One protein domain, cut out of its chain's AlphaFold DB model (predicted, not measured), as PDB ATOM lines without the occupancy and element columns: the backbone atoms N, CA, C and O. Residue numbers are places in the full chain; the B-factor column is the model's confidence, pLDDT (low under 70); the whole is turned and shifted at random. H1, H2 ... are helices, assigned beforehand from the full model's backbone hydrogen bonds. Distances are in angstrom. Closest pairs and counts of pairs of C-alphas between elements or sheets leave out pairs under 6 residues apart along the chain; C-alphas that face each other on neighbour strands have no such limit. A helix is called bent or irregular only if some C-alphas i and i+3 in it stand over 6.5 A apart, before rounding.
ATOM      1  N   TYR A   6     -44.456 -17.312 -19.595       92.00
ATOM      2  CA  TYR A   6     -45.283 -16.732 -18.538       92.00
ATOM      3  C   TYR A   6     -44.449 -16.444 -17.284       92.00
ATOM      4  O   TYR A   6     -44.450 -15.307 -16.809       92.00
ATOM      5  N   ASP A   7     -43.678 -17.433 -16.817       91.81
ATOM      6  CA  ASP A   7     -42.788 -17.299 -15.652       91.81
ATOM      7  C   ASP A   7     -41.726 -16.215 -15.875       91.81
ATOM      8  O   ASP A   7     -41.352 -15.500 -14.947       91.81
ATOM      9  N   ALA A   8     -41.268 -16.064 -17.120       92.00
ATOM     10  CA  ALA A   8     -40.270 -15.074 -17.500       92.00
ATOM     11  C   ALA A   8     -40.781 -13.627 -17.524       92.00
ATOM     12  O   ALA A   8     -39.966 -12.706 -17.496       92.00
ATOM     13  N   THR A   9     -42.096 -13.406 -17.636       94.62
ATOM     14  CA  THR A   9     -42.625 -12.087 -18.021       94.62
ATOM     15  C   THR A   9     -43.794 -11.600 -17.169       94.62
ATOM     16  O   THR A   9     -43.708 -10.518 -16.586       94.62
ATOM     17  N   VAL A  10     -44.881 -12.367 -17.056       95.12
ATOM     18  CA  VAL A  10     -46.183 -11.848 -16.602       95.12
ATOM     19  C   VAL A  10     -46.142 -11.342 -15.163       95.12
ATOM     20  O   VAL A  10     -46.631 -10.243 -14.896       95.12
ATOM     21  N   ALA A  11     -45.511 -12.089 -14.255       94.94
ATOM     22  CA  ALA A  11     -45.391 -11.682 -12.855       94.94
ATOM     23  C   ALA A  11     -44.628 -10.351 -12.708       94.94
ATOM     24  O   ALA A  11     -45.043  -9.469 -11.955       94.94
ATOM     25  N   ASN A  12     -43.554 -10.170 -13.482       95.19
ATOM     26  CA  ASN A  12     -42.763  -8.943 -13.453       95.19
ATOM     27  C   ASN A  12     -43.538  -7.755 -14.048       95.19
ATOM     28  O   ASN A  12     -43.523  -6.667 -13.477       95.19
ATOM     29  N   TYR A  13     -44.277  -7.953 -15.146       97.25
ATOM     30  CA  TYR A  13     -45.140  -6.901 -15.696       97.25
ATOM     31  C   TYR A  13     -46.210  -6.456 -14.699       97.25
ATOM     32  O   TYR A  13     -46.383  -5.258 -14.496       97.25
ATOM     33  N   GLN A  14     -46.889  -7.392 -14.029       97.12
ATOM     34  CA  GLN A  14     -47.889  -7.061 -13.009       97.12
ATOM     35  C   GLN A  14     -47.284  -6.268 -11.847       97.12
ATOM     36  O   GLN A  14     -47.871  -5.277 -11.411       97.12
ATOM     37  N   GLN A  15     -46.098  -6.662 -11.377       97.69
ATOM     38  CA  GLN A  15     -45.396  -5.947 -10.315       97.69
ATOM     39  C   GLN A  15     -45.071  -4.504 -10.717       97.69
ATOM     40  O   GLN A  15     -45.353  -3.577  -9.957       97.69
ATOM     41  N   ILE A  16     -44.492  -4.304 -11.905       97.81
ATOM     42  CA  ILE A  16     -44.096  -2.970 -12.369       97.81
ATOM     43  C   ILE A  16     -45.324  -2.099 -12.646       97.81
ATOM     44  O   ILE A  16     -45.365  -0.971 -12.165       97.81
ATOM     45  N   LEU A  17     -46.349  -2.617 -13.332       98.00
ATOM     46  CA  LEU A  17     -47.583  -1.869 -13.597       98.00
ATOM     47  C   LEU A  17     -48.278  -1.447 -12.296       98.00
ATOM     48  O   LEU A  17     -48.655  -0.285 -12.153       98.00
ATOM     49  N   GLY A  18     -48.377  -2.347 -11.313       98.19
ATOM     50  CA  GLY A  18     -48.945  -2.024 -10.003       98.19
ATOM     51  C   GLY A  18     -48.137  -0.961  -9.250       98.19
ATOM     52  O   GLY A  18     -48.708  -0.031  -8.677       98.19
ATOM     53  N   ALA A  19     -46.804  -1.047  -9.293       98.50
ATOM     54  CA  ALA A  19     -45.933  -0.025  -8.714       98.50
ATOM     55  C   ALA A  19     -46.103   1.334  -9.412       98.50
ATOM     56  O   ALA A  19     -46.140   2.366  -8.739       98.50
ATOM     57  N   THR A  20     -46.252   1.348 -10.740       98.44
ATOM     58  CA  THR A  20     -46.496   2.577 -11.500       98.44
ATOM     59  C   THR A  20     -47.868   3.175 -11.198       98.44
ATOM     60  O   THR A  20     -47.939   4.390 -11.041       98.44
ATOM     61  N   SER A  21     -48.930   2.378 -11.021       98.38
ATOM     62  CA  SER A  21     -50.234   2.895 -10.564       98.38
ATOM     63  C   SER A  21     -50.087   3.633  -9.234       98.38
ATOM     64  O   SER A  21     -50.453   4.801  -9.121       98.38
ATOM     65  N   GLY A  22     -49.436   2.996  -8.253       98.56
ATOM     66  CA  GLY A  22     -49.189   3.621  -6.955       98.56
ATOM     67  C   GLY A  22     -48.282   4.856  -7.031       98.56
ATOM     68  O   GLY A  22     -48.436   5.778  -6.231       98.56
ATOM     69  N   PHE A  23     -47.339   4.902  -7.977       98.44
ATOM     70  CA  PHE A  23     -46.537   6.097  -8.244       98.44
ATOM     71  C   PHE A  23     -47.402   7.239  -8.781       98.44
ATOM     72  O   PHE A  23     -47.355   8.321  -8.202       98.44
ATOM     73  N   LEU A  24     -48.217   6.990  -9.814       98.38
ATOM     74  CA  LEU A  24     -49.074   8.004 -10.432       98.38
ATOM     75  C   LEU A  24     -50.064   8.602  -9.422       98.38
ATOM     76  O   LEU A  24     -50.212   9.823  -9.355       98.38
ATOM     77  N   ASP A  25     -50.659   7.770  -8.565       98.62
ATOM     78  CA  ASP A  25     -51.556   8.227  -7.497       98.62
ATOM     79  C   ASP A  25     -50.844   9.160  -6.508       98.62
ATOM     80  O   ASP A  25     -51.353  10.230  -6.155       98.62
ATOM     81  N   LYS A  26     -49.632   8.785  -6.081       98.75
ATOM     82  CA  LYS A  26     -48.818   9.591  -5.162       98.75
ATOM     83  C   LYS A  26     -48.391  10.908  -5.791       98.75
ATOM     84  O   LYS A  26     -48.456  11.943  -5.127       98.75
ATOM     85  N   SER A  27     -47.964  10.895  -7.051       98.31
ATOM     86  CA  SER A  27     -47.591  12.126  -7.745       98.31
ATOM     87  C   SER A  27     -48.794  13.030  -7.980       98.31
ATOM     88  O   SER A  27     -48.673  14.225  -7.747       98.31
ATOM     89  N   LEU A  28     -49.977  12.499  -8.308       98.38
ATOM     90  CA  LEU A  28     -51.187  13.315  -8.418       98.38
ATOM     91  C   LEU A  28     -51.549  13.984  -7.085       98.38
ATOM     92  O   LEU A  28     -51.901  15.164  -7.059       98.38
ATOM     93  N   ALA A  29     -51.447  13.251  -5.971       98.56
ATOM     94  CA  ALA A  29     -51.642  13.821  -4.640       98.56
ATOM     95  C   ALA A  29     -50.619  14.934  -4.347       98.56
ATOM     96  O   ALA A  29     -50.993  15.998  -3.851       98.56
ATOM     97  N   HIS A  30     -49.351  14.723  -4.709       98.56
ATOM     98  CA  HIS A  30     -48.304  15.735  -4.589       98.56
ATOM     99  C   HIS A  30     -48.594  16.974  -5.449       98.56
ATOM    100  O   HIS A  30     -48.488  18.092  -4.949       98.56
ATOM    101  N   PHE A  31     -49.005  16.800  -6.706       97.94
ATOM    102  CA  PHE A  31     -49.305  17.910  -7.609       97.94
ATOM    103  C   PHE A  31     -50.449  18.767  -7.077       97.94
ATOM    104  O   PHE A  31     -50.299  19.982  -6.956       97.94
ATOM    105  N   LYS A  32     -51.540  18.131  -6.630       97.19
ATOM    106  CA  LYS A  32     -52.674  18.817  -5.994       97.19
ATOM    107  C   LYS A  32     -52.260  19.592  -4.743       97.19
ATOM    108  O   LYS A  32     -52.700  20.720  -4.559       97.19
ATOM    109  N   ALA A  33     -51.409  19.007  -3.901       98.56
ATOM    110  CA  ALA A  33     -50.943  19.650  -2.673       98.56
ATOM    111  C   ALA A  33     -50.018  20.857  -2.922       98.56
ATOM    112  O   ALA A  33     -49.916  21.722  -2.057       98.56
ATOM    113  N   ASN A  34     -49.357  20.920  -4.082       98.31
ATOM    114  CA  ASN A  34     -48.365  21.951  -4.408       98.31
ATOM    115  C   ASN A  34     -48.805  22.889  -5.546       98.31
ATOM    116  O   ASN A  34     -48.006  23.705  -5.994       98.31
ATOM    117  N   GLY A  35     -50.053  22.790  -6.019       97.62
ATOM    118  CA  GLY A  35     -50.566  23.635  -7.104       97.62
ATOM    119  C   GLY A  35     -49.884  23.404  -8.457       97.62
ATOM    120  O   GLY A  35     -49.825  24.319  -9.268       97.62
ATOM    121  N   ILE A  36     -49.350  22.203  -8.689       98.19
ATOM    122  CA  ILE A  36     -48.737  21.809  -9.964       98.19
ATOM    123  C   ILE A  36     -49.843  21.289 -10.884       98.19
ATOM    124  O   ILE A  36     -50.627  20.434 -10.467       98.19
ATOM    125  N   ASP A  37     -49.894  21.768 -12.127       97.56
ATOM    126  CA  ASP A  37     -50.850  21.280 -13.121       97.56
ATOM    127  C   ASP A  37     -50.371  19.942 -13.726       97.56
ATOM    128  O   ASP A  37     -49.326  19.898 -14.384       97.56
ATOM    129  N   PRO A  38     -51.115  18.830 -13.557       96.94
ATOM    130  CA  PRO A  38     -50.775  17.564 -14.195       96.94
ATOM    131  C   PRO A  38     -50.691  17.649 -15.727       96.94
ATOM    132  O   PRO A  38     -49.966  16.849 -16.321       96.94
ATOM    133  N   ALA A  39     -51.389  18.597 -16.364       95.25
ATOM    134  CA  ALA A  39     -51.325  18.814 -17.809       95.25
ATOM    135  C   ALA A  39     -49.930  19.273 -18.279       95.25
ATOM    136  O   ALA A  39     -49.474  18.877 -19.350       95.25
ATOM    137  N   GLU A  40     -49.198  20.037 -17.465       95.69
ATOM    138  CA  GLU A  40     -47.808  20.408 -17.770       95.69
ATOM    139  C   GLU A  40     -46.856  19.222 -17.558       95.69
ATOM    140  O   GLU A  40     -45.903  18.999 -18.315       95.69
ATOM    141  N   ILE A  41     -47.142  18.400 -16.546       96.69
ATOM    142  CA  ILE A  41     -46.322  17.237 -16.208       96.69
ATOM    143  C   ILE A  41     -46.376  16.166 -17.300       96.69
ATOM    144  O   ILE A  41     -45.342  15.577 -17.623       96.69
ATOM    145  N   VAL A  42     -47.541  15.922 -17.912       96.44
ATOM    146  CA  VAL A  42     -47.654  14.909 -18.979       96.44
ATOM    147  C   VAL A  42     -46.790  15.230 -20.205       96.44
ATOM    148  O   VAL A  42     -46.316  14.298 -20.857       96.44
ATOM    149  N   GLU A  43     -46.503  16.509 -20.468       96.12
ATOM    150  CA  GLU A  43     -45.637  16.967 -21.568       96.12
ATOM    151  C   GLU A  43     -44.173  17.206 -21.154       96.12
ATOM    152  O   GLU A  43     -43.318  17.504 -21.995       96.12
ATOM    153  N   THR A  44     -43.844  17.017 -19.874       96.94
ATOM    154  CA  THR A  44     -42.480  17.193 -19.367       96.94
ATOM    155  C   THR A  44     -41.528  16.144 -19.942       96.94
ATOM    156  O   THR A  44     -41.850  14.955 -20.039       96.94
ATOM    157  N   ARG A  45     -40.316  16.588 -20.294       97.56
ATOM    158  CA  ARG A  45     -39.208  15.758 -20.791       97.56
ATOM    159  C   ARG A  45     -38.020  15.848 -19.843       97.56
ATOM    160  O   ARG A  45     -37.749  16.914 -19.300       97.56
ATOM    161  N   LEU A  46     -37.279  14.750 -19.703       97.31
ATOM    162  CA  LEU A  46     -36.021  14.747 -18.945       97.31
ATOM    163  C   LEU A  46     -34.869  15.393 -19.728       97.31
ATOM    164  O   LEU A  46     -33.997  16.022 -19.137       97.31
ATOM    165  N   PHE A  47     -34.873  15.252 -21.055       98.38
ATOM    166  CA  PHE A  47     -33.909  15.871 -21.962       98.38
ATOM    167  C   PHE A  47     -34.611  16.262 -23.278       98.38
ATOM    168  O   PHE A  47     -35.608  15.620 -23.626       98.38
ATOM    169  N   PRO A  48     -34.153  17.295 -24.020       96.81
ATOM    170  CA  PRO A  48     -34.881  17.818 -25.182       96.81
ATOM    171  C   PRO A  48     -35.248  16.794 -26.267       96.81
ATOM    172  O   PRO A  48     -36.320  16.911 -26.868       96.81
ATOM    173  N   ASP A  49     -34.404  15.790 -26.506       97.06
ATOM    174  CA  ASP A  49     -34.621  14.757 -27.529       97.06
ATOM    175  C   ASP A  49     -35.448  13.548 -27.049       97.06
ATOM    176  O   ASP A  49     -35.801  12.682 -27.849       97.06
ATOM    177  N   MET A  50     -35.811  13.500 -25.764       96.44
ATOM    178  CA  MET A  50     -36.630  12.430 -25.208       96.44
ATOM    179  C   MET A  50     -38.117  12.666 -25.458       96.44
ATOM    180  O   MET A  50     -38.608  13.796 -25.526       96.44
ATOM    181  N   TRP A  51     -38.873  11.572 -25.520       94.81
ATOM    182  CA  TRP A  51     -40.329  11.635 -25.482       94.81
ATOM    183  C   TRP A  51     -40.841  12.048 -24.092       94.81
ATOM    184  O   TRP A  51     -40.218  11.678 -23.089       94.81
ATOM    185  N   PRO A  52     -41.975  12.772 -24.016       96.06
ATOM    186  CA  PRO A  52     -42.507  13.280 -22.756       96.06
ATOM    187  C   PRO A  52     -43.065  12.162 -21.871       96.06
ATOM    188  O   PRO A  52     -43.297  11.044 -22.346       96.06
ATOM    189  N   LEU A  53     -43.333  12.471 -20.598       96.31
ATOM    190  CA  LEU A  53     -43.862  11.521 -19.613       96.31
ATOM    191  C   LEU A  53     -45.055  10.717 -20.148       96.31
ATOM    192  O   LEU A  53     -45.081   9.494 -19.999       96.31
ATOM    193  N   ARG A  54     -46.002  11.371 -20.830       95.88
ATOM    194  CA  ARG A  54     -47.164  10.718 -21.449       95.88
ATOM    195  C   ARG A  54     -46.780   9.529 -22.320       95.88
ATOM    196  O   ARG A  54     -47.326   8.438 -22.170       95.88
ATOM    197  N   PHE A  55     -45.807   9.718 -23.207       95.06
ATOM    198  CA  PHE A  55     -45.343   8.654 -24.090       95.06
ATOM    199  C   PHE A  55     -44.661   7.525 -23.315       95.06
ATOM    200  O   PHE A  55     -44.810   6.362 -23.686       95.06
ATOM    201  N   GLN A  56     -43.938   7.842 -22.239       95.94
ATOM    202  CA  GLN A  56     -43.282   6.832 -21.407       95.94
ATOM    203  C   GLN A  56     -44.313   5.919 -20.728       95.94
ATOM    204  O   GLN A  56     -44.160   4.699 -20.750       95.94
ATOM    205  N   VAL A  57     -45.405   6.483 -20.201       96.12
ATOM    206  CA  VAL A  57     -46.487   5.709 -19.565       96.12
ATOM    207  C   VAL A  57     -47.261   4.870 -20.589       96.12
ATOM    208  O   VAL A  57     -47.524   3.690 -20.354       96.12
ATOM    209  N   VAL A  58     -47.554   5.426 -21.770       95.06
ATOM    210  CA  VAL A  58     -48.148   4.660 -22.883       95.06
ATOM    211  C   VAL A  58     -47.231   3.507 -23.300       95.06
ATOM    212  O   VAL A  58     -47.687   2.378 -23.495       95.06
ATOM    213  N   SER A  59     -45.928   3.772 -23.398       94.69
ATOM    214  CA  SER A  59     -44.920   2.775 -23.762       94.69
ATOM    215  C   SER A  59     -44.801   1.667 -22.717       94.69
ATOM    216  O   SER A  59     -44.637   0.510 -23.095       94.69
ATOM    217  N   LEU A  60     -44.929   1.977 -21.425       95.94
ATOM    218  CA  LEU A  60     -44.949   0.972 -20.356       95.94
ATOM    219  C   LEU A  60     -46.087  -0.039 -20.558       95.94
ATOM    220  O   LEU A  60     -45.864  -1.253 -20.528       95.94
ATOM    221  N   ALA A  61     -47.302   0.451 -20.804       95.25
ATOM    222  CA  ALA A  61     -48.458  -0.408 -21.031       95.25
ATOM    223  C   ALA A  61     -48.340  -1.200 -22.338       95.25
ATOM    224  O   ALA A  61     -48.663  -2.390 -22.378       95.25
ATOM    225  N   HIS A  62     -47.842  -0.563 -23.402       94.88
ATOM    226  CA  HIS A  62     -47.618  -1.206 -24.692       94.88
ATOM    227  C   HIS A  62     -46.602  -2.354 -24.598       94.88
ATOM    228  O   HIS A  62     -46.898  -3.461 -25.041       94.88
ATOM    229  N   HIS A  63     -45.454  -2.146 -23.949       95.12
ATOM    230  CA  HIS A  63     -44.444  -3.197 -23.773       95.12
ATOM    231  C   HIS A  63     -44.836  -4.272 -22.749       95.12
ATOM    232  O   HIS A  63     -44.189  -5.312 -22.691       95.12
ATOM    233  N   SER A  64     -45.902  -4.050 -21.978       96.25
ATOM    234  CA  SER A  64     -46.466  -5.054 -21.071       96.25
ATOM    235  C   SER A  64     -47.628  -5.798 -21.744       96.25
ATOM    236  O   SER A  64     -47.463  -6.892 -22.286       96.25
ATOM    237  N   ARG A  65     -48.820  -5.187 -21.789       93.56
ATOM    238  CA  ARG A  65     -50.034  -5.795 -22.359       93.56
ATOM    239  C   ARG A  65     -49.900  -6.048 -23.860       93.56
ATOM    240  O   ARG A  65     -50.330  -7.094 -24.341       93.56
ATOM    241  N   GLY A  66     -49.301  -5.112 -24.596       93.81
ATOM    242  CA  GLY A  66     -49.095  -5.250 -26.040       93.81
ATOM    243  C   GLY A  66     -48.111  -6.366 -26.397       93.81
ATOM    244  O   GLY A  66     -48.349  -7.079 -27.365       93.81
ATOM    245  N   ALA A  67     -47.081  -6.607 -25.579       95.12
ATOM    246  CA  ALA A  67     -46.186  -7.752 -25.766       95.12
ATOM    247  C   ALA A  67     -46.930  -9.093 -25.623       95.12
ATOM    248  O   ALA A  67     -46.695 -10.018 -26.396       95.12
ATOM    249  N   MET A  68     -47.878  -9.193 -24.685       94.31
ATOM    250  CA  MET A  68     -48.706 -10.396 -24.521       94.31
ATOM    251  C   MET A  68     -49.705 -10.598 -25.664       94.31
ATOM    252  O   MET A  68     -49.995 -11.740 -26.015       94.31
ATOM    253  N   ALA A  69     -50.229  -9.516 -26.244       93.44
ATOM    254  CA  ALA A  69     -51.034  -9.595 -27.461       93.44
ATOM    255  C   ALA A  69     -50.177 -10.075 -28.644       93.44
ATOM    256  O   ALA A  69     -50.504 -11.068 -29.285       93.44
ATOM    257  N   ALA A  70     -49.006  -9.471 -28.848       94.50
ATOM    258  CA  ALA A  70     -48.098  -9.849 -29.926       94.50
ATOM    259  C   ALA A  70     -47.559 -11.278 -29.811       94.50
ATOM    260  O   ALA A  70     -47.379 -11.941 -30.827       94.50
ATOM    261  N   ALA A  71     -47.340 -11.788 -28.597       94.19
ATOM    262  CA  ALA A  71     -46.951 -13.182 -28.395       94.19
ATOM    263  C   ALA A  71     -48.023 -14.176 -28.883       94.19
ATOM    264  O   ALA A  71     -47.689 -15.307 -29.228       94.19
ATOM    265  N   LYS A  72     -49.298 -13.764 -28.917       93.12
ATOM    266  CA  LYS A  72     -50.412 -14.560 -29.452       93.12
ATOM    267  C   LYS A  72     -50.567 -14.370 -30.959       93.12
ATOM    268  O   LYS A  72     -50.741 -15.348 -31.675       93.12
ATOM    269  N   ASP A  73     -50.477 -13.125 -31.414       95.44
ATOM    270  CA  ASP A  73     -50.815 -12.740 -32.788       95.44
ATOM    271  C   ASP A  73     -49.613 -12.822 -33.749       95.44
ATOM    272  O   ASP A  73     -49.774 -12.755 -34.966       95.44
ATOM    273  N   GLY A  74     -48.392 -12.958 -33.220       96.38
ATOM    274  CA  GLY A  74     -47.145 -13.031 -33.988       96.38
ATOM    275  C   GLY A  74     -46.664 -11.694 -34.562       96.38
ATOM    276  O   GLY A  74     -45.708 -11.672 -35.333       96.38
ATOM    277  N   VAL A  75     -47.304 -10.578 -34.201       95.31
ATOM    278  CA  VAL A  75     -47.011  -9.243 -34.740       95.31
ATOM    279  C   VAL A  75     -46.905  -8.231 -33.605       95.31
ATOM    280  O   VAL A  75     -47.849  -8.044 -32.842       95.31
ATOM    281  N   PHE A  76     -45.770  -7.536 -33.523       94.31
ATOM    282  CA  PHE A  76     -45.566  -6.399 -32.627       94.31
ATOM    283  C   PHE A  76     -45.262  -5.156 -33.462       94.31
ATOM    284  O   PHE A  76     -44.286  -5.128 -34.211       94.31
ATOM    285  N   VAL A  77     -46.108  -4.137 -33.352       91.31
ATOM    286  CA  VAL A  77     -45.975  -2.876 -34.089       91.31
ATOM    287  C   VAL A  77     -46.124  -1.700 -33.133       91.31
ATOM    288  O   VAL A  77     -46.845  -1.830 -32.140       91.31
ATOM    289  N   PRO A  78     -45.483  -0.552 -33.420       84.75
ATOM    290  CA  PRO A  78     -45.668   0.650 -32.620       84.75
ATOM    291  C   PRO A  78     -47.157   1.006 -32.472       84.75
ATOM    292  O   PRO A  78     -47.921   0.814 -33.425       84.75
ATOM    293  N   PRO A  79     -47.584   1.562 -31.323       75.19
ATOM    294  CA  PRO A  79     -48.947   2.047 -31.158       75.19
ATOM    295  C   PRO A  79     -49.284   3.060 -32.252       75.19
ATOM    296  O   PRO A  79     -48.481   3.942 -32.569       75.19
ATOM    297  N   SER A  80     -50.479   2.955 -32.828       66.44
ATOM    298  CA  SER A  80     -50.938   3.922 -33.819       66.44
ATOM    299  C   SER A  80     -51.193   5.277 -33.150       66.44
ATOM    300  O   SER A  80     -52.129   5.422 -32.366       66.44
ATOM    301  N   GLY A  81     -50.383   6.277 -33.500       65.12
ATOM    302  CA  GLY A  81     -50.589   7.677 -33.125       65.12
ATOM    303  C   GLY A  81     -49.916   8.122 -31.823       65.12
ATOM    304  O   GLY A  81     -49.286   7.349 -31.106       65.12
ATOM    305  N   LYS A  82     -50.045   9.421 -31.536       64.88
ATOM    306  CA  LYS A  82     -49.677  10.047 -30.260       64.88
ATOM    307  C   LYS A  82     -50.973  10.281 -29.486       64.88
ATOM    308  O   LYS A  82     -51.522  11.373 -29.619       64.88
ATOM    309  N   PRO A  83     -51.509   9.282 -28.762       72.62
ATOM    310  CA  PRO A  83     -52.792   9.449 -28.097       72.62
ATOM    311  C   PRO A  83     -52.673  10.613 -27.110       72.62
ATOM    312  O   PRO A  83     -51.749  10.650 -26.290       72.62
ATOM    313  N   ASP A  84     -53.540  11.606 -27.275       84.38
ATOM    314  CA  ASP A  84     -53.577  12.797 -26.434       84.38
ATOM    315  C   ASP A  84     -54.288  12.432 -25.130       84.38
ATOM    316  O   ASP A  84     -55.511  12.492 -25.021       84.38
ATOM    317  N   LEU A  85     -53.512  11.864 -24.210       93.31
ATOM    318  CA  LEU A  85     -53.986  11.320 -22.945       93.31
ATOM    319  C   LEU A  85     -53.591  12.262 -21.824       93.31
ATOM    320  O   LEU A  85     -52.404  12.480 -21.579       93.31
ATOM    321  N   ASP A  86     -54.596  12.772 -21.128       95.75
ATOM    322  CA  ASP A  86     -54.383  13.496 -19.888       95.75
ATOM    323  C   ASP A  86     -53.900  12.558 -18.768       95.75
ATOM    324  O   ASP A  86     -53.816  11.332 -18.903       95.75
ATOM    325  N   TYR A  87     -53.569  13.151 -17.624       97.19
ATOM    326  CA  TYR A  87     -53.045  12.409 -16.486       97.19
ATOM    327  C   TYR A  87     -54.005  11.312 -15.987       97.19
ATOM    328  O   TYR A  87     -53.564  10.225 -15.617       97.19
ATOM    329  N   ALA A  88     -55.316  11.574 -16.007       96.50
ATOM    330  CA  ALA A  88     -56.327  10.626 -15.547       96.50
ATOM    331  C   ALA A  88     -56.459   9.434 -16.509       96.50
ATOM    332  O   ALA A  88     -56.526   8.284 -16.074       96.50
ATOM    333  N   ALA A  89     -56.424   9.684 -17.817       96.44
ATOM    334  CA  ALA A  89     -56.415   8.644 -18.835       96.44
ATOM    335  C   ALA A  89     -55.150   7.775 -18.750       96.44
ATOM    336  O   ALA A  89     -55.225   6.560 -18.941       96.44
ATOM    337  N   LEU A  90     -54.000   8.365 -18.403       96.50
ATOM    338  CA  LEU A  90     -52.765   7.619 -18.143       96.50
ATOM    339  C   LEU A  90     -52.857   6.708 -16.909       96.50
ATOM    340  O   LEU A  90     -52.289   5.619 -16.927       96.50
ATOM    341  N   GLN A  91     -53.579   7.106 -15.856       96.94
ATOM    342  CA  GLN A  91     -53.818   6.246 -14.686       96.94
ATOM    343  C   GLN A  91     -54.701   5.032 -15.010       96.94
ATOM    344  O   GLN A  91     -54.575   3.995 -14.364       96.94
ATOM    345  N   ALA A  92     -55.576   5.146 -16.011       96.06
ATOM    346  CA  ALA A  92     -56.553   4.122 -16.387       96.06
ATOM    347  C   ALA A  92     -56.094   3.211 -17.546       96.06
ATOM    348  O   ALA A  92     -56.913   2.560 -18.196       96.06
ATOM    349  N   LEU A  93     -54.798   3.207 -17.872       92.94
ATOM    350  CA  LEU A  93     -54.319   2.718 -19.167       92.94
ATOM    351  C   LEU A  93     -54.173   1.188 -19.269       92.94
ATOM    352  O   LEU A  93     -54.208   0.636 -20.382       92.94
TER     353      LEU A  93
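This is residues 6 to 93 of the 94 residues of an uncharacterized protein of Rhizobium tropici (UniProt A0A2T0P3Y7). Two long helices, H1 and H3, lie side by side and run opposite ways at a shallow tilt of 22 degrees, with few contacts between them. The short helix H2 sits near the end of H1 and the beginning of H3, and the short helix H4 packs on one side of the pair, after residues 74 to 86 fold back along H3 with no named element; residues 69 to 74 stick out. The printed part has 88 residues with four named helices in the order H1, H2, H3, H4 and no named strand, and its class is all helix. It is elongated, with spans of 45 by 26 by 22 A, and only just compact, close to loose, with a radius of gyration of the C-alphas of 14.5 A.

The longest helix is H1, residues 6 to 34. H3, residues 53 to 73, only just touches it, with 3 pairs of C-alphas within 8 A; the closest are those of Tyr 13 and Ser 64, 5.8 A apart. H1 touches H3 with residues 13 to 17 alone, and H3 touches H1 with residues 60 to 64 alone. H4, residues 87 to 91, only just touches residues 21 to 25 of H1, with 3 such pairs; the closest C-alphas, of Ser 21 and Gln 91, are 6.4 A apart. H4 also touches residues 54 to 58 of H3, where the closest C-alphas, of Val 57 and Leu 90, are 6.7 A apart. H2, residues 38 to 42, only just touches residues 53 to 54 of H3, with 3 pairs; the closest C-alphas, of Val 42 and Arg 54, are 4.9 A apart. H2 and H4 only just touch, also with 3 pairs, and their closest C-alphas are those of Pro 38 and Tyr 87, 6.1 A apart. H1 and H2 are close but not clearly touching, with the C-alphas of Phe 31 and Pro 38 closest at 6.8 A. Every O i to N i+4 pair is within hydrogen-bond range in H2 and H4; in H1 it is 23 of 25 and in H3 15 of 17.

H1 begins at C-alpha 6 (-45.283, -16.732, -18.538) and is 41.3 A long; it is irregular, with C-alphas 8 and 11 lying 7.7 A apart. H3 is 28.5 A long, begins at C-alpha 53 (-43.862, 11.521, -19.613) and has a kink of 38 degrees near residue 65. H2 is 6.3 A long, and H4, 6.5 A long, ends at C-alpha 91 (-53.818, 6.246, -14.686).

The two C-alphas farthest apart, of Asn 34 and Gly 74, are 45.8 A apart. The printed part has no cut. The link from H1 to H2 is tight, that from H2 to H3 short, and that from H3 to H4 long, with 13 residues. The mean pLDDT of the printed part is 94.4; residues 80 to 82 are under 70.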